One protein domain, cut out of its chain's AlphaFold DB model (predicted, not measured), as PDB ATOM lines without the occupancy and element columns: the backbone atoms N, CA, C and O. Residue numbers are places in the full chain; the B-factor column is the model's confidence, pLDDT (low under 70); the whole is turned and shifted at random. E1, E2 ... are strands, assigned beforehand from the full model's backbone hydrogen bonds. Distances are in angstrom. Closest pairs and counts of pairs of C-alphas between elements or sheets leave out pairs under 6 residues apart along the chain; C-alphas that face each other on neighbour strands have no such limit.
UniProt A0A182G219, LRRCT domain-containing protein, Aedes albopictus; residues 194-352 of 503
ATOM      1  N   ASP A 194       3.173  20.898 -35.919       92.56
ATOM      2  CA  ASP A 194       3.264  21.302 -34.507       92.56
ATOM      3  C   ASP A 194       4.641  21.928 -34.182       92.56
ATOM      4  O   ASP A 194       5.646  21.672 -34.853       92.56
ATOM      5  N   LEU A 195       4.688  22.726 -33.114       90.31
ATOM      6  CA  LEU A 195       5.872  23.322 -32.501       90.31
ATOM      7  C   LEU A 195       6.227  22.546 -31.211       90.31
ATOM      8  O   LEU A 195       5.986  23.000 -30.092       90.31
ATOM      9  N   HIS A 196       6.788  21.340 -31.345       78.31
ATOM     10  CA  HIS A 196       7.115  20.446 -30.220       78.31
ATOM     11  C   HIS A 196       8.369  20.875 -29.430       78.31
ATOM     12  O   HIS A 196       9.428  20.262 -29.551       78.31
ATOM     13  N   LEU A 197       8.273  21.895 -28.573       78.75
ATOM     14  CA  LEU A 197       9.455  22.364 -27.829       78.75
ATOM     15  C   LEU A 197       9.832  21.482 -26.634       78.75
ATOM     16  O   LEU A 197      10.991  21.465 -26.251       78.75
ATOM     17  N   GLY A 198       8.877  20.801 -25.988       75.38
ATOM     18  CA  GLY A 198       9.129  20.015 -24.762       75.38
ATOM     19  C   GLY A 198       9.637  20.824 -23.548       75.38
ATOM     20  O   GLY A 198       9.761  20.276 -22.455       75.38
ATOM     21  N   GLN A 199       9.886  22.123 -23.722       83.88
ATOM     22  CA  GLN A 199      10.444  23.056 -22.748       83.88
ATOM     23  C   GLN A 199       9.827  24.454 -22.914       83.88
ATOM     24  O   GLN A 199       9.124  24.732 -23.891       83.88
ATOM     25  N   THR A 200      10.105  25.346 -21.963       87.69
ATOM     26  CA  THR A 200       9.772  26.772 -22.064       87.69
ATOM     27  C   THR A 200      10.967  27.558 -22.593       87.69
ATOM     28  O   THR A 200      12.107  27.318 -22.196       87.69
ATOM     29  N   VAL A 201      10.716  28.505 -23.496       89.38
ATOM     30  CA  VAL A 201      11.765  29.285 -24.165       89.38
ATOM     31  C   VAL A 201      11.476  30.781 -24.096       89.38
ATOM     32  O   VAL A 201      10.326  31.213 -24.118       89.38
ATOM     33  N   GLY A 202      12.535  31.585 -24.014       92.25
ATOM     34  CA  GLY A 202      12.464  33.046 -23.878       92.25
ATOM     35  C   GLY A 202      12.222  33.815 -25.181       92.25
ATOM     36  O   GLY A 202      12.593  34.983 -25.252       92.25
ATOM     37  N   VAL A 203      11.637  33.180 -26.202       95.31
ATOM     38  CA  VAL A 203      11.387  33.808 -27.510       95.31
ATOM     39  C   VAL A 203      10.372  34.941 -27.357       95.31
ATOM     40  O   VAL A 203       9.328  34.761 -26.733       95.31
ATOM     41  N   MET A 204      10.686  36.098 -27.940       96.94
ATOM     42  CA  MET A 204       9.841  37.297 -27.935       96.94
ATOM     43  C   MET A 204       9.079  37.464 -29.250       96.94
ATOM     44  O   MET A 204       7.926  37.886 -29.239       96.94
ATOM     45  N   ILE A 205       9.695  37.104 -30.375       98.44
ATOM     46  CA  ILE A 205       9.097  37.218 -31.706       98.44
ATOM     47  C   ILE A 205       9.121  35.843 -32.365       98.44
ATOM     48  O   ILE A 205      10.192  35.258 -32.551       98.44
ATOM     49  N   LEU A 206       7.937  35.341 -32.709       97.88
ATOM     50  CA  LEU A 206       7.751  34.079 -33.416       97.88
ATOM     51  C   LEU A 206       6.962  34.318 -34.699       97.88
ATOM     52  O   LEU A 206       5.785  34.680 -34.650       97.88
ATOM     53  N   ASN A 207       7.596  34.042 -35.836       98.75
ATOM     54  CA  ASN A 207       6.898  33.921 -37.107       98.75
ATOM     55  C   ASN A 207       6.791  32.447 -37.502       98.75
ATOM     56  O   ASN A 207       7.790  31.811 -37.842       98.75
ATOM     57  N   ALA A 208       5.575  31.914 -37.447       98.19
ATOM     58  CA  ALA A 208       5.233  30.558 -37.860       98.19
ATOM     59  C   ALA A 208       4.123  30.557 -38.928       98.19
ATOM     60  O   ALA A 208       3.373  29.586 -39.059       98.19
ATOM     61  N   SER A 209       4.023  31.645 -39.697       98.81
ATOM     62  CA  SER A 209       3.078  31.761 -40.807       98.81
ATOM     63  C   SER A 209       3.343  30.752 -41.929       98.81
ATOM     64  O   SER A 209       4.434  30.191 -42.022       98.81
ATOM     65  N   ASP A 210       2.342  30.501 -42.772       98.75
ATOM     66  CA  ASP A 210       2.430  29.611 -43.943       98.75
ATOM     67  C   ASP A 210       3.034  28.238 -43.587       98.75
ATOM     68  O   ASP A 210       4.139  27.853 -43.987       98.75
ATOM     69  N   ASN A 211       2.319  27.537 -42.710       98.62
ATOM     70  CA  ASN A 211       2.629  26.197 -42.226       98.62
ATOM     71  C   ASN A 211       1.328  25.366 -42.184       98.62
ATOM     72  O   ASN A 211       0.321  25.699 -42.812       98.62
ATOM     73  N   GLN A 212       1.342  24.230 -41.489       97.81
ATOM     74  CA  GLN A 212       0.201  23.319 -41.356       97.81
ATOM     75  C   GLN A 212      -0.297  23.230 -39.906       97.81
ATOM     76  O   GLN A 212      -0.890  22.223 -39.525       97.81
ATOM     77  N   LEU A 213      -0.053  24.265 -39.097       97.38
ATOM     78  CA  LEU A 213      -0.423  24.289 -37.684       97.38
ATOM     79  C   LEU A 213      -1.945  24.387 -37.535       97.38
ATOM     80  O   LEU A 213      -2.585  25.223 -38.169       97.38
ATOM     81  N   ASP A 214      -2.530  23.572 -36.669       96.06
ATOM     82  CA  ASP A 214      -3.949  23.649 -36.293       96.06
ATOM     83  C   ASP A 214      -4.158  24.058 -34.826       96.06
ATOM     84  O   ASP A 214      -5.274  24.355 -34.394       96.06
ATOM     85  N   SER A 215      -3.068  24.087 -34.064       93.62
ATOM     86  CA  SER A 215      -3.032  24.330 -32.635       93.62
ATOM     87  C   SER A 215      -1.742  25.054 -32.251       93.62
ATOM     88  O   SER A 215      -0.732  25.031 -32.952       93.62
ATOM     89  N   PHE A 216      -1.808  25.786 -31.142       93.19
ATOM     90  CA  PHE A 216      -0.680  26.514 -30.583       93.19
ATOM     91  C   PHE A 216      -0.866  26.613 -29.071       93.19
ATOM     92  O   PHE A 216      -1.982  26.829 -28.594       93.19
ATOM     93  N   SER A 217       0.229  26.469 -28.325       88.31
ATOM     94  CA  SER A 217       0.246  26.647 -26.875       88.31
ATOM     95  C   SER A 217       1.305  27.669 -26.481       88.31
ATOM     96  O   SER A 217       2.502  27.376 -26.468       88.31
ATOM     97  N   GLY A 218       0.873  28.862 -26.074       87.00
ATOM     98  CA  GLY A 218       1.783  29.908 -25.599       87.00
ATOM     99  C   GLY A 218       2.436  29.596 -24.250       87.00
ATOM    100  O   GLY A 218       3.336  30.317 -23.835       87.00
ATOM    101  N   SER A 219       2.078  28.493 -23.574       88.38
ATOM    102  CA  SER A 219       2.786  28.033 -22.367       88.38
ATOM    103  C   SER A 219       4.277  27.785 -22.608       88.38
ATOM    104  O   SER A 219       5.082  27.965 -21.697       88.38
ATOM    105  N   SER A 220       4.644  27.377 -23.826       88.69
ATOM    106  CA  SER A 220       6.041  27.176 -24.224       88.69
ATOM    107  C   SER A 220       6.769  28.490 -24.518       88.69
ATOM    108  O   SER A 220       7.996  28.514 -24.506       88.69
ATOM    109  N   PHE A 221       6.031  29.586 -24.710       92.19
ATOM    110  CA  PHE A 221       6.538  30.899 -25.110       92.19
ATOM    111  C   PHE A 221       6.069  32.006 -24.144       92.19
ATOM    112  O   PHE A 221       5.334  32.913 -24.535       92.19
ATOM    113  N   PRO A 222       6.468  31.965 -22.860       91.81
ATOM    114  CA  PRO A 222       5.956  32.890 -21.845       91.81
ATOM    115  C   PRO A 222       6.322  34.365 -22.085       91.81
ATOM    116  O   PRO A 222       5.631  35.239 -21.571       91.81
ATOM    117  N   MET A 223       7.392  34.635 -22.841       94.19
ATOM    118  CA  MET A 223       7.927  35.979 -23.108       94.19
ATOM    119  C   MET A 223       7.472  36.559 -24.456       94.19
ATOM    120  O   MET A 223       7.976  37.601 -24.871       94.19
ATOM    121  N   LEU A 224       6.564  35.877 -25.158       95.38
ATOM    122  CA  LEU A 224       6.193  36.221 -26.524       95.38
ATOM    123  C   LEU A 224       5.437  37.547 -26.583       95.38
ATOM    124  O   LEU A 224       4.400  37.697 -25.943       95.38
ATOM    125  N   THR A 225       5.943  38.484 -27.378       96.31
ATOM    126  CA  THR A 225       5.353  39.802 -27.623       96.31
ATOM    127  C   THR A 225       4.719  39.907 -29.003       96.31
ATOM    128  O   THR A 225       3.719  40.608 -29.159       96.31
ATOM    129  N   GLU A 226       5.263  39.200 -29.994       98.25
ATOM    130  CA  GLU A 226       4.770  39.205 -31.372       98.25
ATOM    131  C   GLU A 226       4.644  37.776 -31.897       98.25
ATOM    132  O   GLU A 226       5.597  36.992 -31.838       98.25
ATOM    133  N   LEU A 227       3.453  37.447 -32.395       98.38
ATOM    134  CA  LEU A 227       3.121  36.128 -32.914       98.38
ATOM    135  C   LEU A 227       2.423  36.245 -34.265       98.38
ATOM    136  O   LEU A 227       1.323  36.795 -34.359       98.38
ATOM    137  N   ASP A 228       3.041  35.657 -35.282       98.88
ATOM    138  CA  ASP A 228       2.431  35.465 -36.592       98.88
ATOM    139  C   ASP A 228       2.145  33.980 -36.837       98.88
ATOM    140  O   ASP A 228       3.053  33.148 -36.908       98.88
ATOM    141  N   LEU A 229       0.856  33.659 -36.935       98.62
ATOM    142  CA  LEU A 229       0.299  32.340 -37.239       98.62
ATOM    143  C   LEU A 229      -0.562  32.386 -38.509       98.62
ATOM    144  O   LEU A 229      -1.421  31.523 -38.717       98.62
ATOM    145  N   SER A 230      -0.376  33.396 -39.360       98.81
ATOM    146  CA  SER A 230      -1.138  33.530 -40.601       98.81
ATOM    147  C   SER A 230      -0.948  32.335 -41.543       98.81
ATOM    148  O   SER A 230       0.055  31.630 -41.489       98.81
ATOM    149  N   TYR A 231      -1.934  32.078 -42.400       98.75
ATOM    150  CA  TYR A 231      -1.919  31.030 -43.424       98.75
ATOM    151  C   TYR A 231      -1.579  29.638 -42.870       98.75
ATOM    152  O   TYR A 231      -0.731  28.924 -43.392       98.75
ATOM    153  N   ASN A 232      -2.259  29.251 -41.796       98.75
ATOM    154  CA  ASN A 232      -2.182  27.927 -41.189       98.75
ATOM    155  C   ASN A 232      -3.554  27.221 -41.295       98.75
ATOM    156  O   ASN A 232      -4.383  27.565 -42.143       98.75
ATOM    157  N   GLN A 233      -3.799  26.200 -40.473       98.00
ATOM    158  CA  GLN A 233      -5.022  25.390 -40.463       98.00
ATOM    159  C   GLN A 233      -5.891  25.631 -39.215       98.00
ATOM    160  O   GLN A 233      -6.726  24.796 -38.856       98.00
ATOM    161  N   PHE A 234      -5.742  26.780 -38.548       97.44
ATOM    162  CA  PHE A 234      -6.512  27.092 -37.344       97.44
ATOM    163  C   PHE A 234      -8.003  27.267 -37.660       97.44
ATOM    164  O   PHE A 234      -8.414  28.180 -38.376       97.44
ATOM    165  N   SER A 235      -8.832  26.396 -37.083       95.38
ATOM    166  CA  SER A 235     -10.299  26.476 -37.187       95.38
ATOM    167  C   SER A 235     -10.934  27.262 -36.033       95.38
ATOM    168  O   SER A 235     -12.058  27.754 -36.153       95.38
ATOM    169  N   GLU A 236     -10.209  27.416 -34.923       94.00
ATOM    170  CA  GLU A 236     -10.579  28.237 -33.769       94.00
ATOM    171  C   GLU A 236      -9.381  29.050 -33.270       94.00
ATOM    172  O   GLU A 236      -8.231  28.690 -33.525       94.00
ATOM    173  N   LEU A 237      -9.652  30.158 -32.572       93.25
ATOM    174  CA  LEU A 237      -8.593  30.988 -32.003       93.25
ATOM    175  C   LEU A 237      -7.716  30.162 -31.045       93.25
ATOM    176  O   LEU A 237      -8.265  29.429 -30.213       93.25
ATOM    177  N   PRO A 238      -6.378  30.292 -31.109       91.25
ATOM    178  CA  PRO A 238      -5.506  29.535 -30.230       91.25
ATOM    179  C   PRO A 238      -5.709  29.914 -28.765       91.25
ATOM    180  O   PRO A 238      -5.953  31.073 -28.420       91.25
ATOM    181  N   ARG A 239      -5.572  28.921 -27.887       85.00
ATOM    182  CA  ARG A 239      -5.735  29.087 -26.440       85.00
ATOM    183  C   ARG A 239      -4.389  29.380 -25.794       85.00
ATOM    184  O   ARG A 239      -3.348  28.960 -26.290       85.00
ATOM    185  N   ASN A 240      -4.409  30.039 -24.636       85.62
ATOM    186  CA  ASN A 240      -3.207  30.288 -23.833       85.62
ATOM    187  C   ASN A 240      -2.088  31.003 -24.614       85.62
ATOM    188  O   ASN A 240      -0.939  30.582 -24.552       85.62
ATOM    189  N   LEU A 241      -2.409  32.085 -25.327       87.69
ATOM    190  CA  LEU A 241      -1.485  32.855 -26.182       87.69
ATOM    191  C   LEU A 241      -0.300  33.528 -25.450       87.69
ATOM    192  O   LEU A 241       0.547  34.140 -26.092       87.69
ATOM    193  N   GLY A 242      -0.221  33.399 -24.124       82.88
ATOM    194  CA  GLY A 242       0.789  34.039 -23.286       82.88
ATOM    195  C   GLY A 242       0.319  35.378 -22.712       82.88
ATOM    196  O   GLY A 242      -0.664  35.965 -23.161       82.88
ATOM    197  N   ASN A 243       1.020  35.846 -21.679       86.25
ATOM    198  CA  ASN A 243       0.662  37.078 -20.969       86.25
ATOM    199  C   ASN A 243       1.364  38.317 -21.537       86.25
ATOM    200  O   ASN A 243       0.916  39.432 -21.284       86.25
ATOM    201  N   GLU A 244       2.442  38.145 -22.305       92.06
ATOM    202  CA  GLU A 244       3.261  39.246 -22.836       92.06
ATOM    203  C   GLU A 244       2.885  39.686 -24.258       92.06
ATOM    204  O   GLU A 244       3.403  40.688 -24.754       92.06
ATOM    205  N   LEU A 245       1.919  38.998 -24.878       94.06
ATOM    206  CA  LEU A 245       1.578  39.196 -26.280       94.06
ATOM    207  C   LEU A 245       0.987  40.588 -26.543       94.06
ATOM    208  O   LEU A 245       0.115  41.067 -25.819       94.06
ATOM    209  N   ARG A 246       1.473  41.247 -27.592       94.88
ATOM    210  CA  ARG A 246       1.055  42.588 -28.033       94.88
ATOM    211  C   ARG A 246       0.447  42.531 -29.427       94.88
ATOM    212  O   ARG A 246      -0.590  43.148 -29.661       94.88
ATOM    213  N   THR A 247       1.078  41.760 -30.303       97.31
ATOM    214  CA  THR A 247       0.732  41.648 -31.719       97.31
ATOM    215  C   THR A 247       0.383  40.204 -32.035       97.31
ATOM    216  O   THR A 247       1.205  39.312 -31.819       97.31
ATOM    217  N   LEU A 248      -0.824  39.982 -32.554       98.31
ATOM    218  CA  LEU A 248      -1.284  38.678 -33.016       98.31
ATOM    219  C   LEU A 248      -1.772  38.767 -34.462       98.31
ATOM    220  O   LEU A 248      -2.714  39.502 -34.759       98.31
ATOM    221  N   ILE A 249      -1.158  37.986 -35.344       98.88
ATOM    222  CA  ILE A 249      -1.520  37.908 -36.761       98.88
ATOM    223  C   ILE A 249      -2.034  36.499 -37.051       98.88
ATOM    224  O   ILE A 249      -1.345  35.509 -36.810       98.88
ATOM    225  N   LEU A 250      -3.268  36.406 -37.542       98.69
ATOM    226  CA  LEU A 250      -3.977  35.148 -37.791       98.69
ATOM    227  C   LEU A 250      -4.618  35.106 -39.186       98.69
ATOM    228  O   LEU A 250      -5.529  34.311 -39.434       98.69
ATOM    229  N   ASP A 251      -4.135  35.944 -40.098       98.81
ATOM    230  CA  ASP A 251      -4.661  36.095 -41.454       98.81
ATOM    231  C   ASP A 251      -4.754  34.763 -42.205       98.81
ATOM    232  O   ASP A 251      -3.978  33.846 -41.968       98.81
ATOM    233  N   GLY A 252      -5.697  34.635 -43.136       98.62
ATOM    234  CA  GLY A 252      -5.769  33.490 -44.050       98.62
ATOM    235  C   GLY A 252      -6.155  32.142 -43.424       98.62
ATOM    236  O   GLY A 252      -6.297  31.167 -44.160       98.62
ATOM    237  N   ASN A 253      -6.359  32.063 -42.106       98.75
ATOM    238  CA  ASN A 253      -6.769  30.833 -41.427       98.75
ATOM    239  C   ASN A 253      -8.250  30.490 -41.679       98.75
ATOM    240  O   ASN A 253      -9.081  31.390 -41.821       98.75
ATOM    241  N   PRO A 254      -8.631  29.200 -41.694       98.12
ATOM    242  CA  PRO A 254      -9.978  28.750 -42.048       98.12
ATOM    243  C   PRO A 254     -11.045  28.957 -40.951       98.12
ATOM    244  O   PRO A 254     -11.969  28.148 -40.854       98.12
ATOM    245  N   PHE A 255     -10.985  30.037 -40.161       97.94
ATOM    246  CA  PHE A 255     -11.972  30.317 -39.113       97.94
ATOM    247  C   PHE A 255     -13.394  30.417 -39.671       97.94
ATOM    248  O   PHE A 255     -13.677  31.218 -40.563       97.94
ATOM    249  N   GLU A 256     -14.312  29.651 -39.087       96.25
ATOM    250  CA  GLU A 256     -15.753  29.800 -39.330       96.25
ATOM    251  C   GLU A 256     -16.383  30.829 -38.386       96.25
ATOM    252  O   GLU A 256     -17.381  31.465 -38.722       96.25
ATOM    253  N   ARG A 257     -15.793  31.004 -37.199       96.12
ATOM    254  CA  ARG A 257     -16.258  31.921 -36.157       96.12
ATOM    255  C   ARG A 257     -15.086  32.481 -35.362       96.12
ATOM    256  O   ARG A 257     -14.092  31.794 -35.148       96.12
ATOM    257  N   ILE A 258     -15.262  33.693 -34.848       96.81
ATOM    258  CA  ILE A 258     -14.315  34.341 -33.938       96.81
ATOM    259  C   ILE A 258     -14.910  34.353 -32.532       96.81
ATOM    260  O   ILE A 258     -16.008  34.878 -32.324       96.81
ATOM    261  N   PHE A 259     -14.199  33.748 -31.580       94.25
ATOM    262  CA  PHE A 259     -14.580  33.722 -30.170       94.25
ATOM    263  C   PHE A 259     -13.365  33.474 -29.273       94.25
ATOM    264  O   PHE A 259     -12.709  32.440 -29.392       94.25
ATOM    265  N   PHE A 260     -13.092  34.398 -28.352       92.31
ATOM    266  CA  PHE A 260     -12.020  34.256 -27.367       92.31
ATOM    267  C   PHE A 260     -12.504  33.466 -26.141       92.31
ATOM    268  O   PHE A 260     -13.440  33.869 -25.443       92.31
ATOM    269  N   ASP A 261     -11.851  32.342 -25.844       88.62
ATOM    270  CA  ASP A 261     -12.200  31.466 -24.718       88.62
ATOM    271  C   ASP A 261     -11.660  31.962 -23.365       88.62
ATOM    272  O   ASP A 261     -12.183  31.610 -22.304       88.62
ATOM    273  N   SER A 262     -10.672  32.846 -23.395       89.94
ATOM    274  CA  SER A 262      -9.934  33.388 -22.261       89.94
ATOM    275  C   SER A 262      -9.665  34.876 -22.485       89.94
ATOM    276  O   SER A 262      -9.827  35.381 -23.595       89.94
ATOM    277  N   ARG A 263      -9.360  35.614 -21.410       91.62
ATOM    278  CA  ARG A 263      -9.058  37.045 -21.523       91.62
ATOM    279  C   ARG A 263      -7.709  37.212 -22.206       91.62
ATOM    280  O   ARG A 263      -6.728  36.659 -21.720       91.62
ATOM    281  N   VAL A 264      -7.673  37.988 -23.283       92.00
ATOM    282  CA  VAL A 264      -6.455  38.271 -24.046       92.00
ATOM    283  C   VAL A 264      -6.278  39.781 -24.116       92.00
ATOM    284  O   VAL A 264      -7.229  40.505 -24.393       92.00
ATOM    285  N   SER A 265      -5.070  40.248 -23.817       92.75
ATOM    286  CA  SER A 265      -4.703  41.660 -23.887       92.75
ATOM    287  C   SER A 265      -3.792  41.869 -25.086       92.75
ATOM    288  O   SER A 265      -2.738  41.243 -25.139       92.75
ATOM    289  N   LEU A 266      -4.208  42.688 -26.054       94.75
ATOM    290  CA  LEU A 266      -3.451  42.959 -27.281       94.75
ATOM    291  C   LEU A 266      -3.431  44.452 -27.582       94.75
ATOM    292  O   LEU A 266      -4.280  45.211 -27.126       94.75
ATOM    293  N   LYS A 267      -2.466  44.851 -28.404       94.12
ATOM    294  CA  LYS A 267      -2.486  46.130 -29.113       94.12
ATOM    295  C   LYS A 267      -2.961  45.972 -30.544       94.12
ATOM    296  O   LYS A 267      -3.691  46.823 -31.036       94.12
ATOM    297  N   PHE A 268      -2.563  44.881 -31.187       96.31
ATOM    298  CA  PHE A 268      -2.830  44.645 -32.594       96.31
ATOM    299  C   PHE A 268      -3.328  43.221 -32.822       96.31
ATOM    300  O   PHE A 268      -2.695  42.254 -32.388       96.31
ATOM    301  N   LEU A 269      -4.450  43.110 -33.527       98.19
ATOM    302  CA  LEU A 269      -5.028  41.851 -33.969       98.19
ATOM    303  C   LEU A 269      -5.339  41.915 -35.464       98.19
ATOM    304  O   LEU A 269      -6.176  42.706 -35.895       98.19
ATOM    305  N   SER A 270      -4.721  41.023 -36.232       98.75
ATOM    306  CA  SER A 270      -5.003  40.863 -37.656       98.75
ATOM    307  C   SER A 270      -5.706  39.539 -37.936       98.75
ATOM    308  O   SER A 270      -5.266  38.470 -37.510       98.75
ATOM    309  N   LEU A 271      -6.832  39.643 -38.632       98.62
ATOM    310  CA  LEU A 271      -7.750  38.579 -39.026       98.62
ATOM    311  C   LEU A 271      -8.160  38.787 -40.495       98.62
ATOM    312  O   LEU A 271      -9.325  38.649 -40.862       98.62
ATOM    313  N   ASN A 272      -7.219  39.176 -41.351       98.69
ATOM    314  CA  ASN A 272      -7.509  39.443 -42.754       98.69
ATOM    315  C   ASN A 272      -7.672  38.142 -43.549       98.69
ATOM    316  O   ASN A 272      -7.137  37.090 -43.199       98.69
ATOM    317  N   ARG A 273      -8.356  38.223 -44.695       98.56
ATOM    318  CA  ARG A 273      -8.405  37.152 -45.709       98.56
ATOM    319  C   ARG A 273      -8.926  35.810 -45.183       98.56
ATOM    320  O   ARG A 273      -8.543  34.768 -45.706       98.56
ATOM    321  N   LEU A 274      -9.817  35.812 -44.192       98.50
ATOM    322  CA  LEU A 274     -10.408  34.587 -43.648       98.50
ATOM    323  C   LEU A 274     -11.398  33.983 -44.661       98.50
ATOM    324  O   LEU A 274     -12.458  34.567 -44.911       98.50
ATOM    325  N   PRO A 275     -11.101  32.819 -45.269       98.06
ATOM    326  CA  PRO A 275     -11.872  32.296 -46.397       98.06
ATOM    327  C   PRO A 275     -13.248  31.743 -45.999       98.06
ATOM    328  O   PRO A 275     -14.126  31.600 -46.858       98.06
ATOM    329  N   ASN A 276     -13.442  31.406 -44.720       98.00
ATOM    330  CA  ASN A 276     -14.639  30.728 -44.220       98.00
ATOM    331  C   ASN A 276     -15.529  31.587 -43.322       98.00
ATOM    332  O   ASN A 276     -16.692  31.230 -43.145       98.00
ATOM    333  N   LEU A 277     -15.039  32.726 -42.832       98.25
ATOM    334  CA  LEU A 277     -15.799  33.588 -41.937       98.25
ATOM    335  C   LEU A 277     -16.956  34.252 -42.696       98.25
ATOM    336  O   LEU A 277     -16.733  35.081 -43.581       98.25
ATOM    337  N   SER A 278     -18.194  33.879 -42.366       97.56
ATOM    338  CA  SER A 278     -19.402  34.420 -43.008       97.56
ATOM    339  C   SER A 278     -20.078  35.537 -42.217       97.56
ATOM    340  O   SER A 278     -20.688  36.430 -42.803       97.56
ATOM    341  N   GLU A 279     -19.970  35.496 -40.893       97.25
ATOM    342  CA  GLU A 279     -20.569  36.473 -39.988       97.25
ATOM    343  C   GLU A 279     -19.721  36.641 -38.726       97.25
ATOM    344  O   GLU A 279     -19.028  35.716 -38.297       97.25
ATOM    345  N   LEU A 280     -19.805  37.819 -38.111       97.69
ATOM    346  CA  LEU A 280     -19.332  38.029 -36.744       97.69
ATOM    347  C   LEU A 280     -20.504  37.940 -35.766       97.69
ATOM    348  O   LEU A 280     -21.422  38.763 -35.800       97.69
ATOM    349  N   GLY A 281     -20.447  36.949 -34.878       96.56
ATOM    350  CA  GLY A 281     -21.441  36.739 -33.833       96.56
ATOM    351  C   GLY A 281     -21.394  37.800 -32.729       96.56
ATOM    352  O   GLY A 281     -20.449  38.576 -32.588       96.56
ATOM    353  N   GLY A 282     -22.440  37.833 -31.903       95.94
ATOM    354  CA  GLY A 282     -22.425  38.644 -30.686       95.94
ATOM    355  C   GLY A 282     -21.331  38.173 -29.729       95.94
ATOM    356  O   GLY A 282     -21.096  36.972 -29.602       95.94
ATOM    357  N   TYR A 283     -20.693  39.114 -29.034       95.81
ATOM    358  CA  TYR A 283     -19.642  38.853 -28.049       95.81
ATOM    359  C   TYR A 283     -18.372  38.191 -28.612       95.81
ATOM    360  O   TYR A 283     -17.562  37.698 -27.828       95.81
ATOM    361  N   SER A 284     -18.162  38.203 -29.937       96.31
ATOM    362  CA  SER A 284     -16.965  37.633 -30.578       96.31
ATOM    363  C   SER A 284     -15.659  38.117 -29.948       96.31
ATOM    364  O   SER A 284     -14.754  37.309 -29.741       96.31
ATOM    365  N   PHE A 285     -15.589  39.398 -29.571       96.19
ATOM    366  CA  PHE A 285     -14.406  40.019 -28.976       96.19
ATOM    367  C   PHE A 285     -14.549  40.354 -27.480       96.19
ATOM    368  O   PHE A 285     -13.695  41.034 -26.930       96.19
ATOM    369  N   TRP A 286     -15.571  39.848 -26.776       94.06
ATOM    370  CA  TRP A 286     -15.860  40.211 -25.371       94.06
ATOM    371  C   TRP A 286     -14.683  40.015 -24.394       94.06
ATOM    372  O   TRP A 286     -14.597  40.690 -23.370       94.06
ATOM    373  N   LYS A 287     -13.804  39.040 -24.661       93.69
ATOM    374  CA  LYS A 287     -12.637  38.752 -23.808       93.69
ATOM    375  C   LYS A 287     -11.343  39.410 -24.290       93.69
ATOM    376  O   LYS A 287     -10.318  39.256 -23.626       93.69
ATOM    377  N   LEU A 288     -11.380  40.115 -25.413       94.31
ATOM    378  CA  LEU A 288     -10.262  40.909 -25.894       94.31
ATOM    379  C   LEU A 288     -10.266  42.254 -25.166       94.31
ATOM    380  O   LEU A 288     -11.320  42.856 -24.983       94.31
ATOM    381  N   VAL A 289      -9.099  42.711 -24.728       92.81
ATOM    382  CA  VAL A 289      -8.926  44.022 -24.096       92.81
ATOM    383  C   VAL A 289      -7.694  44.724 -24.654       92.81
ATOM    384  O   VAL A 289      -6.742  44.064 -25.074       92.81
ATOM    385  N   GLY A 290      -7.715  46.058 -24.628       90.75
ATOM    386  CA  GLY A 290      -6.549  46.885 -24.925       90.75
ATOM    387  C   GLY A 290      -5.414  46.613 -23.948       90.75
ATOM    388  O   GLY A 290      -5.645  46.448 -22.746       90.75
ATOM    389  N   ARG A 291      -4.190  46.541 -24.469       87.56
ATOM    390  CA  ARG A 291      -2.989  46.397 -23.648       87.56
ATOM    391  C   ARG A 291      -2.407  47.756 -23.282       87.56
ATOM    392  O   ARG A 291      -2.007  48.512 -24.166       87.56
ATOM    393  N   GLU A 292      -2.286  47.989 -21.979       79.31
ATOM    394  CA  GLU A 292      -1.652  49.175 -21.406       79.31
ATOM    395  C   GLU A 292      -0.145  49.167 -21.704       79.31
ATOM    396  O   GLU A 292       0.564  48.201 -21.413       79.31
ATOM    397  N   ASP A 293       0.340  50.256 -22.292       67.44
ATOM    398  CA  ASP A 293       1.744  50.652 -22.200       67.44
ATOM    399  C   ASP A 293       1.798  52.023 -21.546       67.44
ATOM    400  O   ASP A 293       0.878  52.817 -21.729       67.44
ATOM    401  N   ASP A 294       2.922  52.336 -20.896       54.41
ATOM    402  CA  ASP A 294       3.174  53.541 -20.087       54.41
ATOM    403  C   ASP A 294       2.825  54.909 -20.739       54.41
ATOM    404  O   ASP A 294       3.019  55.955 -20.114       54.41
ATOM    405  N   LYS A 295       2.384  54.958 -22.007       58.12
ATOM    406  CA  LYS A 295       2.127  56.183 -22.785       58.12
ATOM    407  C   LYS A 295       0.932  56.144 -23.750       58.12
ATOM    408  O   LYS A 295       0.672  57.174 -24.370       58.12
ATOM    409  N   GLU A 296       0.231  55.023 -23.915       62.47
ATOM    410  CA  GLU A 296      -0.839  54.891 -24.921       62.47
ATOM    411  C   GLU A 296      -2.207  54.611 -24.296       62.47
ATOM    412  O   GLU A 296      -2.315  54.207 -23.145       62.47
ATOM    413  N   ARG A 297      -3.264  54.903 -25.059       68.75
ATOM    414  CA  ARG A 297      -4.652  54.636 -24.673       68.75
ATOM    415  C   ARG A 297      -4.858  53.118 -24.632       68.75
ATOM    416  O   ARG A 297      -4.400  52.433 -25.542       68.75
ATOM    417  N   ASP A 298      -5.574  52.618 -23.628       81.56
ATOM    418  CA  ASP A 298      -5.957  51.205 -23.527       81.56
ATOM    419  C   ASP A 298      -6.974  50.846 -24.620       81.56
ATOM    420  O   ASP A 298      -8.176  50.821 -24.382       81.56
ATOM    421  N   CYS A 299      -6.516  50.621 -25.848       90.38
ATOM    422  CA  CYS A 299      -7.367  50.233 -26.967       90.38
ATOM    423  C   CYS A 299      -6.664  49.233 -27.896       90.38
ATOM    424  O   CYS A 299      -5.467  48.976 -27.762       90.38
ATOM    425  N   VAL A 300      -7.427  48.631 -28.812       93.44
ATOM    426  CA  VAL A 300      -6.941  47.614 -29.757       93.44
ATOM    427  C   VAL A 300      -7.120  48.086 -31.201       93.44
ATOM    428  O   VAL A 300      -8.176  48.606 -31.560       93.44
ATOM    429  N   GLU A 301      -6.116  47.877 -32.050       95.44
ATOM    430  CA  GLU A 301      -6.274  47.893 -33.507       95.44
ATOM    431  C   GLU A 301      -6.731  46.513 -33.989       95.44
ATOM    432  O   GLU A 301      -6.070  45.504 -33.728       95.44
ATOM    433  N   ILE A 302      -7.854  46.476 -34.710       97.75
ATOM    434  CA  ILE A 302      -8.369  45.258 -35.337       97.75
ATOM    435  C   ILE A 302      -8.411  45.431 -36.848       97.75
ATOM    436  O   ILE A 302      -9.068  46.335 -37.366       97.75
ATOM    437  N   GLN A 303      -7.764  44.502 -37.547       98.62
ATOM    438  CA  GLN A 303      -7.858  44.362 -38.993       98.62
ATOM    439  C   GLN A 303      -8.648  43.106 -39.350       98.62
ATOM    440  O   GLN A 303      -8.274  41.994 -38.984       98.62
ATOM    441  N   LEU A 304      -9.764  43.287 -40.049       98.38
ATOM    442  CA  LEU A 304     -10.642  42.230 -40.540       98.38
ATOM    443  C   LEU A 304     -11.079  42.593 -41.961       98.38
ATOM    444  O   LEU A 304     -12.246  42.877 -42.228       98.38
ATOM    445  N   SER A 305     -10.116  42.612 -42.877       98.38
ATOM    446  CA  SER A 305     -10.322  42.980 -44.278       98.38
ATOM    447  C   SER A 305     -10.250  41.772 -45.213       98.38
ATOM    448  O   SER A 305      -9.750  40.700 -44.854       98.38
ATOM    449  N   HIS A 306     -10.717  41.938 -46.451       98.44
ATOM    450  CA  HIS A 306     -10.559  40.950 -47.528       98.44
ATOM    451  C   HIS A 306     -11.142  39.553 -47.225       98.44
ATOM    452  O   HIS A 306     -10.697  38.559 -47.804       98.44
ATOM    453  N   CYS A 307     -12.136  39.442 -46.343       98.50
ATOM    454  CA  CYS A 307     -12.818  38.188 -46.030       98.50
ATOM    455  C   CYS A 307     -13.969  37.963 -47.031       98.50
ATOM    456  O   CYS A 307     -15.016  38.615 -46.950       98.50
ATOM    457  N   PRO A 308     -13.831  37.028 -47.991       97.69
ATOM    458  CA  PRO A 308     -14.714  36.953 -49.156       97.69
ATOM    459  C   PRO A 308     -16.152  36.523 -48.841       97.69
ATOM    460  O   PRO A 308     -17.017  36.675 -49.706       97.69
ATOM    461  N   LYS A 309     -16.409  35.967 -47.649       98.12
ATOM    462  CA  LYS A 309     -17.729  35.487 -47.216       98.12
ATOM    463  C   LYS A 309     -18.387  36.360 -46.146       98.12
ATOM    464  O   LYS A 309     -19.576  36.159 -45.913       98.12
ATOM    465  N   LEU A 310     -17.669  37.310 -45.539       98.38
ATOM    466  CA  LEU A 310     -18.156  38.084 -44.398       98.38
ATOM    467  C   LEU A 310     -19.241  39.078 -44.833       98.38
ATOM    468  O   LEU A 310     -18.941  40.070 -45.496       98.38
ATOM    469  N   GLN A 311     -20.492  38.799 -44.468       97.50
ATOM    470  CA  GLN A 311     -21.676  39.541 -44.925       97.50
ATOM    471  C   GLN A 311     -22.360  40.360 -43.830       97.50
ATOM    472  O   GLN A 311     -23.012  41.360 -44.131       97.50
ATOM    473  N   SER A 312     -22.218  39.959 -42.568       96.88
ATOM    474  CA  SER A 312     -22.898  40.601 -41.445       96.88
ATOM    475  C   SER A 312     -22.019  40.652 -40.199       96.88
ATOM    476  O   SER A 312     -21.165  39.796 -39.958       96.88
ATOM    477  N   ILE A 313     -22.258  41.678 -39.385       97.88
ATOM    478  CA  ILE A 313     -21.648  41.842 -38.069       97.88
ATOM    479  C   ILE A 313     -22.767  42.098 -37.070       97.88
ATOM    480  O   ILE A 313     -23.572  43.017 -37.236       97.88
ATOM    481  N   HIS A 314     -22.832  41.277 -36.028       97.69
ATOM    482  CA  HIS A 314     -23.790  41.459 -34.953       97.69
ATOM    483  C   HIS A 314     -23.459  42.718 -34.131       97.69
ATOM    484  O   HIS A 314     -22.304  42.960 -33.794       97.69
ATOM    485  N   HIS A 315     -24.471  43.487 -33.723       95.38
ATOM    486  CA  HIS A 315     -24.292  44.757 -32.994       95.38
ATOM    487  C   HIS A 315     -23.538  44.641 -31.653       95.38
ATOM    488  O   HIS A 315     -22.977  45.614 -31.177       95.38
ATOM    489  N   MET A 316     -23.503  43.445 -31.055       96.62
ATOM    490  CA  MET A 316     -22.745  43.146 -29.826       96.62
ATOM    491  C   MET A 316     -21.363  42.523 -30.089       96.62
ATOM    492  O   MET A 316     -20.766  41.981 -29.163       96.62
ATOM    493  N   ALA A 317     -20.863  42.497 -31.327       97.00
ATOM    494  CA  ALA A 317     -19.597  41.825 -31.646       97.00
ATOM    495  C   ALA A 317     -18.394  42.436 -30.897       97.00
ATOM    496  O   ALA A 317     -17.556  41.683 -30.395       97.00
ATOM    497  N   PHE A 318     -18.364  43.768 -30.761       95.69
ATOM    498  CA  PHE A 318     -17.293  44.553 -30.124       95.69
ATOM    499  C   PHE A 318     -17.715  45.163 -28.774       95.69
ATOM    500  O   PHE A 318     -17.167  46.167 -28.331       95.69
ATOM    501  N   VAL A 319     -18.724  44.593 -28.108       92.62
ATOM    502  CA  VAL A 319     -19.201  45.132 -26.824       92.62
ATOM    503  C   VAL A 319     -18.112  45.037 -25.746       92.62
ATOM    504  O   VAL A 319     -17.476  43.992 -25.599       92.62
ATOM    505  N   ASN A 320     -17.937  46.116 -24.973       88.12
ATOM    506  CA  ASN A 320     -16.892  46.286 -23.951       88.12
ATOM    507  C   ASN A 320     -15.449  46.205 -24.482       88.12
ATOM    508  O   ASN A 320     -14.548  45.800 -23.748       88.12
ATOM    509  N   LEU A 321     -15.238  46.593 -25.738       91.88
ATOM    510  CA  LEU A 321     -13.919  46.680 -26.341       91.88
ATOM    511  C   LEU A 321     -13.643  48.104 -26.822       91.88
ATOM    512  O   LEU A 321     -14.354  48.625 -27.681       91.88
ATOM    513  N   ASP A 322     -12.569  48.688 -26.301       91.44
ATOM    514  CA  ASP A 322     -12.043  49.965 -26.764       91.44
ATOM    515  C   ASP A 322     -11.171  49.740 -28.006       91.44
ATOM    516  O   ASP A 322     -10.182  49.003 -27.973       91.44
ATOM    517  N   LEU A 323     -11.541  50.372 -29.118       93.06
ATOM    518  CA  LEU A 323     -10.823  50.272 -30.387       93.06
ATOM    519  C   LEU A 323     -10.019  51.547 -30.642       93.06
ATOM    520  O   LEU A 323     -10.516  52.653 -30.432       93.06
ATOM    521  N   CYS A 324      -8.776  51.389 -31.100       90.56
ATOM    522  CA  CYS A 324      -7.993  52.506 -31.631       90.56
ATOM    523  C   CYS A 324      -8.284  52.685 -33.120       90.56
ATOM    524  O   CYS A 324      -8.449  53.801 -33.597       90.56
ATOM    525  N   LYS A 325      -8.358  51.554 -33.829       93.19
ATOM    526  CA  LYS A 325      -8.516  51.483 -35.272       93.19
ATOM    527  C   LYS A 325      -9.280  50.227 -35.657       93.19
ATOM    528  O   LYS A 325      -9.084  49.168 -35.055       93.19
ATOM    529  N   LEU A 326     -10.141  50.351 -36.662       96.31
ATOM    530  CA  LEU A 326     -10.955  49.250 -37.162       96.31
ATOM    531  C   LEU A 326     -10.948  49.217 -38.691       96.31
ATOM    532  O   LEU A 326     -11.513  50.086 -39.344       96.31
ATOM    533  N   ASP A 327     -10.353  48.180 -39.265       97.81
ATOM    534  CA  ASP A 327     -10.398  47.931 -40.705       97.81
ATOM    535  C   ASP A 327     -11.391  46.800 -41.010       97.81
ATOM    536  O   ASP A 327     -11.189  45.652 -40.613       97.81
ATOM    537  N   LEU A 328     -12.478  47.138 -41.708       97.94
ATOM    538  CA  LEU A 328     -13.492  46.218 -42.235       97.94
ATOM    539  C   LEU A 328     -13.564  46.280 -43.767       97.94
ATOM    540  O   LEU A 328     -14.595  45.934 -44.359       97.94
ATOM    541  N   SER A 329     -12.503  46.740 -44.424       97.88
ATOM    542  CA  SER A 329     -12.469  46.974 -45.863       97.88
ATOM    543  C   SER A 329     -12.504  45.686 -46.695       97.88
ATOM    544  O   SER A 329     -12.145  44.593 -46.254       97.88
ATOM    545  N   PHE A 330     -12.963  45.806 -47.939       98.12
ATOM    546  CA  PHE A 330     -12.952  44.745 -48.950       98.12
ATOM    547  C   PHE A 330     -13.612  43.421 -48.509       98.12
ATOM    548  O   PHE A 330     -13.198  42.337 -48.924       98.12
ATOM    549  N   ASN A 331     -14.670  43.497 -47.696       98.62
ATOM    550  CA  ASN A 331     -15.513  42.357 -47.328       98.62
ATOM    551  C   ASN A 331     -16.784  42.303 -48.206       98.62
ATOM    552  O   ASN A 331     -16.832  42.824 -49.326       98.62
ATOM    553  N   ARG A 332     -17.837  41.628 -47.730       98.19
ATOM    554  CA  ARG A 332     -19.158  41.557 -48.377       98.19
ATOM    555  C   ARG A 332     -20.257  42.206 -47.535       98.19
ATOM    556  O   ARG A 332     -21.424  41.854 -47.689       98.19
ATOM    557  N   LEU A 333     -19.896  43.156 -46.674       98.00
ATOM    558  CA  LEU A 333     -20.837  43.841 -45.791       98.00
ATOM    559  C   LEU A 333     -21.768  44.749 -46.597       98.00
ATOM    560  O   LEU A 333     -21.323  45.585 -47.380       98.00
ATOM    561  N   THR A 334     -23.075  44.601 -46.395       96.31
ATOM    562  CA  THR A 334     -24.075  45.492 -47.007       96.31
ATOM    563  C   THR A 334     -24.536  46.599 -46.065       96.31
ATOM    564  O   THR A 334     -25.047  47.620 -46.518       96.31
ATOM    565  N   SER A 335     -24.377  46.389 -44.761       95.69
ATOM    566  CA  SER A 335     -24.794  47.283 -43.678       95.69
ATOM    567  C   SER A 335     -23.976  46.980 -42.425       95.69
ATOM    568  O   SER A 335     -23.563  45.833 -42.231       95.69
ATOM    569  N   ILE A 336     -23.799  47.970 -41.556       94.94
ATOM    570  CA  ILE A 336     -23.203  47.805 -40.225       94.94
ATOM    571  C   ILE A 336     -24.147  48.442 -39.191       94.94
ATOM    572  O   ILE A 336     -24.724  49.491 -39.472       94.94
ATOM    573  N   PRO A 337     -24.325  47.856 -37.992       93.44
ATOM    574  CA  PRO A 337     -25.087  48.499 -36.925       93.44
ATOM    575  C   PRO A 337     -24.472  49.842 -36.507       93.44
ATOM    576  O   PRO A 337     -23.286  49.906 -36.194       93.44
ATOM    577  N   SER A 338     -25.280  50.900 -36.408       92.25
ATOM    578  CA  SER A 338     -24.805  52.226 -35.975       92.25
ATOM    579  C   SER A 338     -24.287  52.251 -34.532       92.25
ATOM    580  O   SER A 338     -23.589  53.175 -34.146       92.25
ATOM    581  N   ASN A 339     -24.605  51.237 -33.728       91.94
ATOM    582  CA  ASN A 339     -24.146  51.072 -32.350       91.94
ATOM    583  C   ASN A 339     -23.087  49.967 -32.197       91.94
ATOM    584  O   ASN A 339     -22.977  49.384 -31.120       91.94
ATOM    585  N   LEU A 340     -22.359  49.629 -33.268       92.62
ATOM    586  CA  LEU A 340     -21.367  48.553 -33.238       92.62
ATOM    587  C   LEU A 340     -20.224  48.829 -32.248       92.62
ATOM    588  O   LEU A 340     -19.754  47.912 -31.577       92.62
ATOM    589  N   THR A 341     -19.765  50.078 -32.194       91.56
ATOM    590  CA  THR A 341     -18.690  50.559 -31.322       91.56
ATOM    591  C   THR A 341     -18.854  52.066 -31.082       91.56
ATOM    592  O   THR A 341     -19.767  52.686 -31.633       91.56
ATOM    593  N   ASP A 342     -17.990  52.653 -30.259       89.81
ATOM    594  CA  ASP A 342     -17.891  54.102 -30.096       89.81
ATOM    595  C   ASP A 342     -17.100  54.702 -31.272       89.81
ATOM    596  O   ASP A 342     -15.867  54.722 -31.287       89.81
ATOM    597  N   TRP A 343     -17.822  55.168 -32.293       88.62
ATOM    598  CA  TRP A 343     -17.215  55.740 -33.497       88.62
ATOM    599  C   TRP A 343     -16.443  57.037 -33.226       88.62
ATOM    600  O   TRP A 343     -15.437  57.291 -33.887       88.62
ATOM    601  N   GLU A 344     -16.864  57.839 -32.244       85.81
ATOM    602  CA  GLU A 344     -16.167  59.079 -31.883       85.81
ATOM    603  C   GLU A 344     -14.801  58.773 -31.252       85.81
ATOM    604  O   GLU A 344     -13.816  59.485 -31.489       85.81
ATOM    605  N   ALA A 345     -14.708  57.681 -30.484       85.69
ATOM    606  CA  ALA A 345     -13.461  57.253 -29.858       85.69
ATOM    607  C   ALA A 345     -12.362  56.894 -30.873       85.69
ATOM    608  O   ALA A 345     -11.189  57.143 -30.564       85.69
ATOM    609  N   LEU A 346     -12.740  56.392 -32.059       84.38
ATOM    610  CA  LEU A 346     -11.849  56.008 -33.166       84.38
ATOM    611  C   LEU A 346     -11.218  57.199 -33.900       84.38
ATOM    612  O   LEU A 346     -10.264  57.018 -34.649       84.38
ATOM    613  N   ARG A 347     -11.748  58.423 -33.735       80.12
ATOM    614  CA  ARG A 347     -11.233  59.653 -34.383       80.12
ATOM    615  C   ARG A 347     -11.014  59.534 -35.902       80.12
ATOM    616  O   ARG A 347     -10.132  60.186 -36.455       80.12
ATOM    617  N   GLY A 348     -11.828  58.720 -36.571       75.62
ATOM    618  CA  GLY A 348     -11.755  58.501 -38.015       75.62
ATOM    619  C   GLY A 348     -10.855  57.350 -38.464       75.62
ATOM    620  O   GLY A 348     -10.886  57.046 -39.650       75.62
ATOM    621  N   GLU A 349     -10.121  56.666 -37.579       88.50
ATOM    622  CA  GLU A 349      -9.291  55.499 -37.927       88.50
ATOM    623  C   GLU A 349     -10.143  54.250 -38.220       88.50
ATOM    624  O   GLU A 349     -10.107  53.232 -37.525       88.50
ATOM    625  N   ILE A 350     -10.958  54.344 -39.267       92.25
ATOM    626  CA  ILE A 350     -11.879  53.314 -39.705       92.25
ATOM    627  C   ILE A 350     -11.870  53.180 -41.224       92.25
ATOM    628  O   ILE A 350     -12.146  54.139 -41.943       92.25
ATOM    629  N   ASP A 351     -11.617  51.963 -41.703       95.38
ATOM    630  CA  ASP A 351     -11.679  51.647 -43.128       95.38
ATOM    631  C   ASP A 351     -12.893  50.754 -43.436       95.38
ATOM    632  O   ASP A 351     -13.021  49.637 -42.936       95.38
ATOM    633  N   LEU A 352     -13.808  51.267 -44.264       95.69
ATOM    634  CA  LEU A 352     -15.036  50.595 -44.710       95.69
ATOM    635  C   LEU A 352     -15.075  50.386 -46.231       95.69
ATOM    636  O   LEU A 352     -16.095  49.940 -46.773       95.69
TER     637      LEU A 352
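What this domain is: This is residues 194 to 352 of the 503 residues of the protein "LRRCT domain-containing protein" of Aedes albopictus (UniProt A0A182G219). With little regular structure, the chain winds in stacked turns, a small solenoid with the parallel sheet E1 E2 E3 E5 E7 E8 as one wall. E4 and E6 make a second, smaller parallel sheet. The printed part has 159 residues, with eight named strands, E1 to E8 in chain order, and no named helix; it is all strand, with 27 residues in named elements. It is compact, with a radius of gyration of the C-alphas of 15.4 A and spans of 48 by 37 by 21 A.

How they stand to each other: E1, residues 205 to 207, E2, 226 to 228, E3, 247 to 249, E5, 268 to 270, E7, 300 to 303, and E8, 323 to 327, are parallel neighbours in that order. Within hydrogen-bond range are, for instance, N 206 and O 226, 3.0 A, and N 303 and O 269, 2.9 A. E4, residues 264 to 266, and E6, 288 to 290, are parallel at 38 degrees, with N 266 and O 289 at 3.0 A.

Where its parts are: E1 begins at C-alpha 205 (9.097, 37.218, -31.706). E8, 10.6 A long, ends at C-alpha 327 (-10.398, 47.931, -40.705).

The domain as a whole: The C-alphas farthest apart, of Gly 198 and Ser 338, are 48.1 A apart. The printed part has no cut. Residues 293 to 297 are under pLDDT 70.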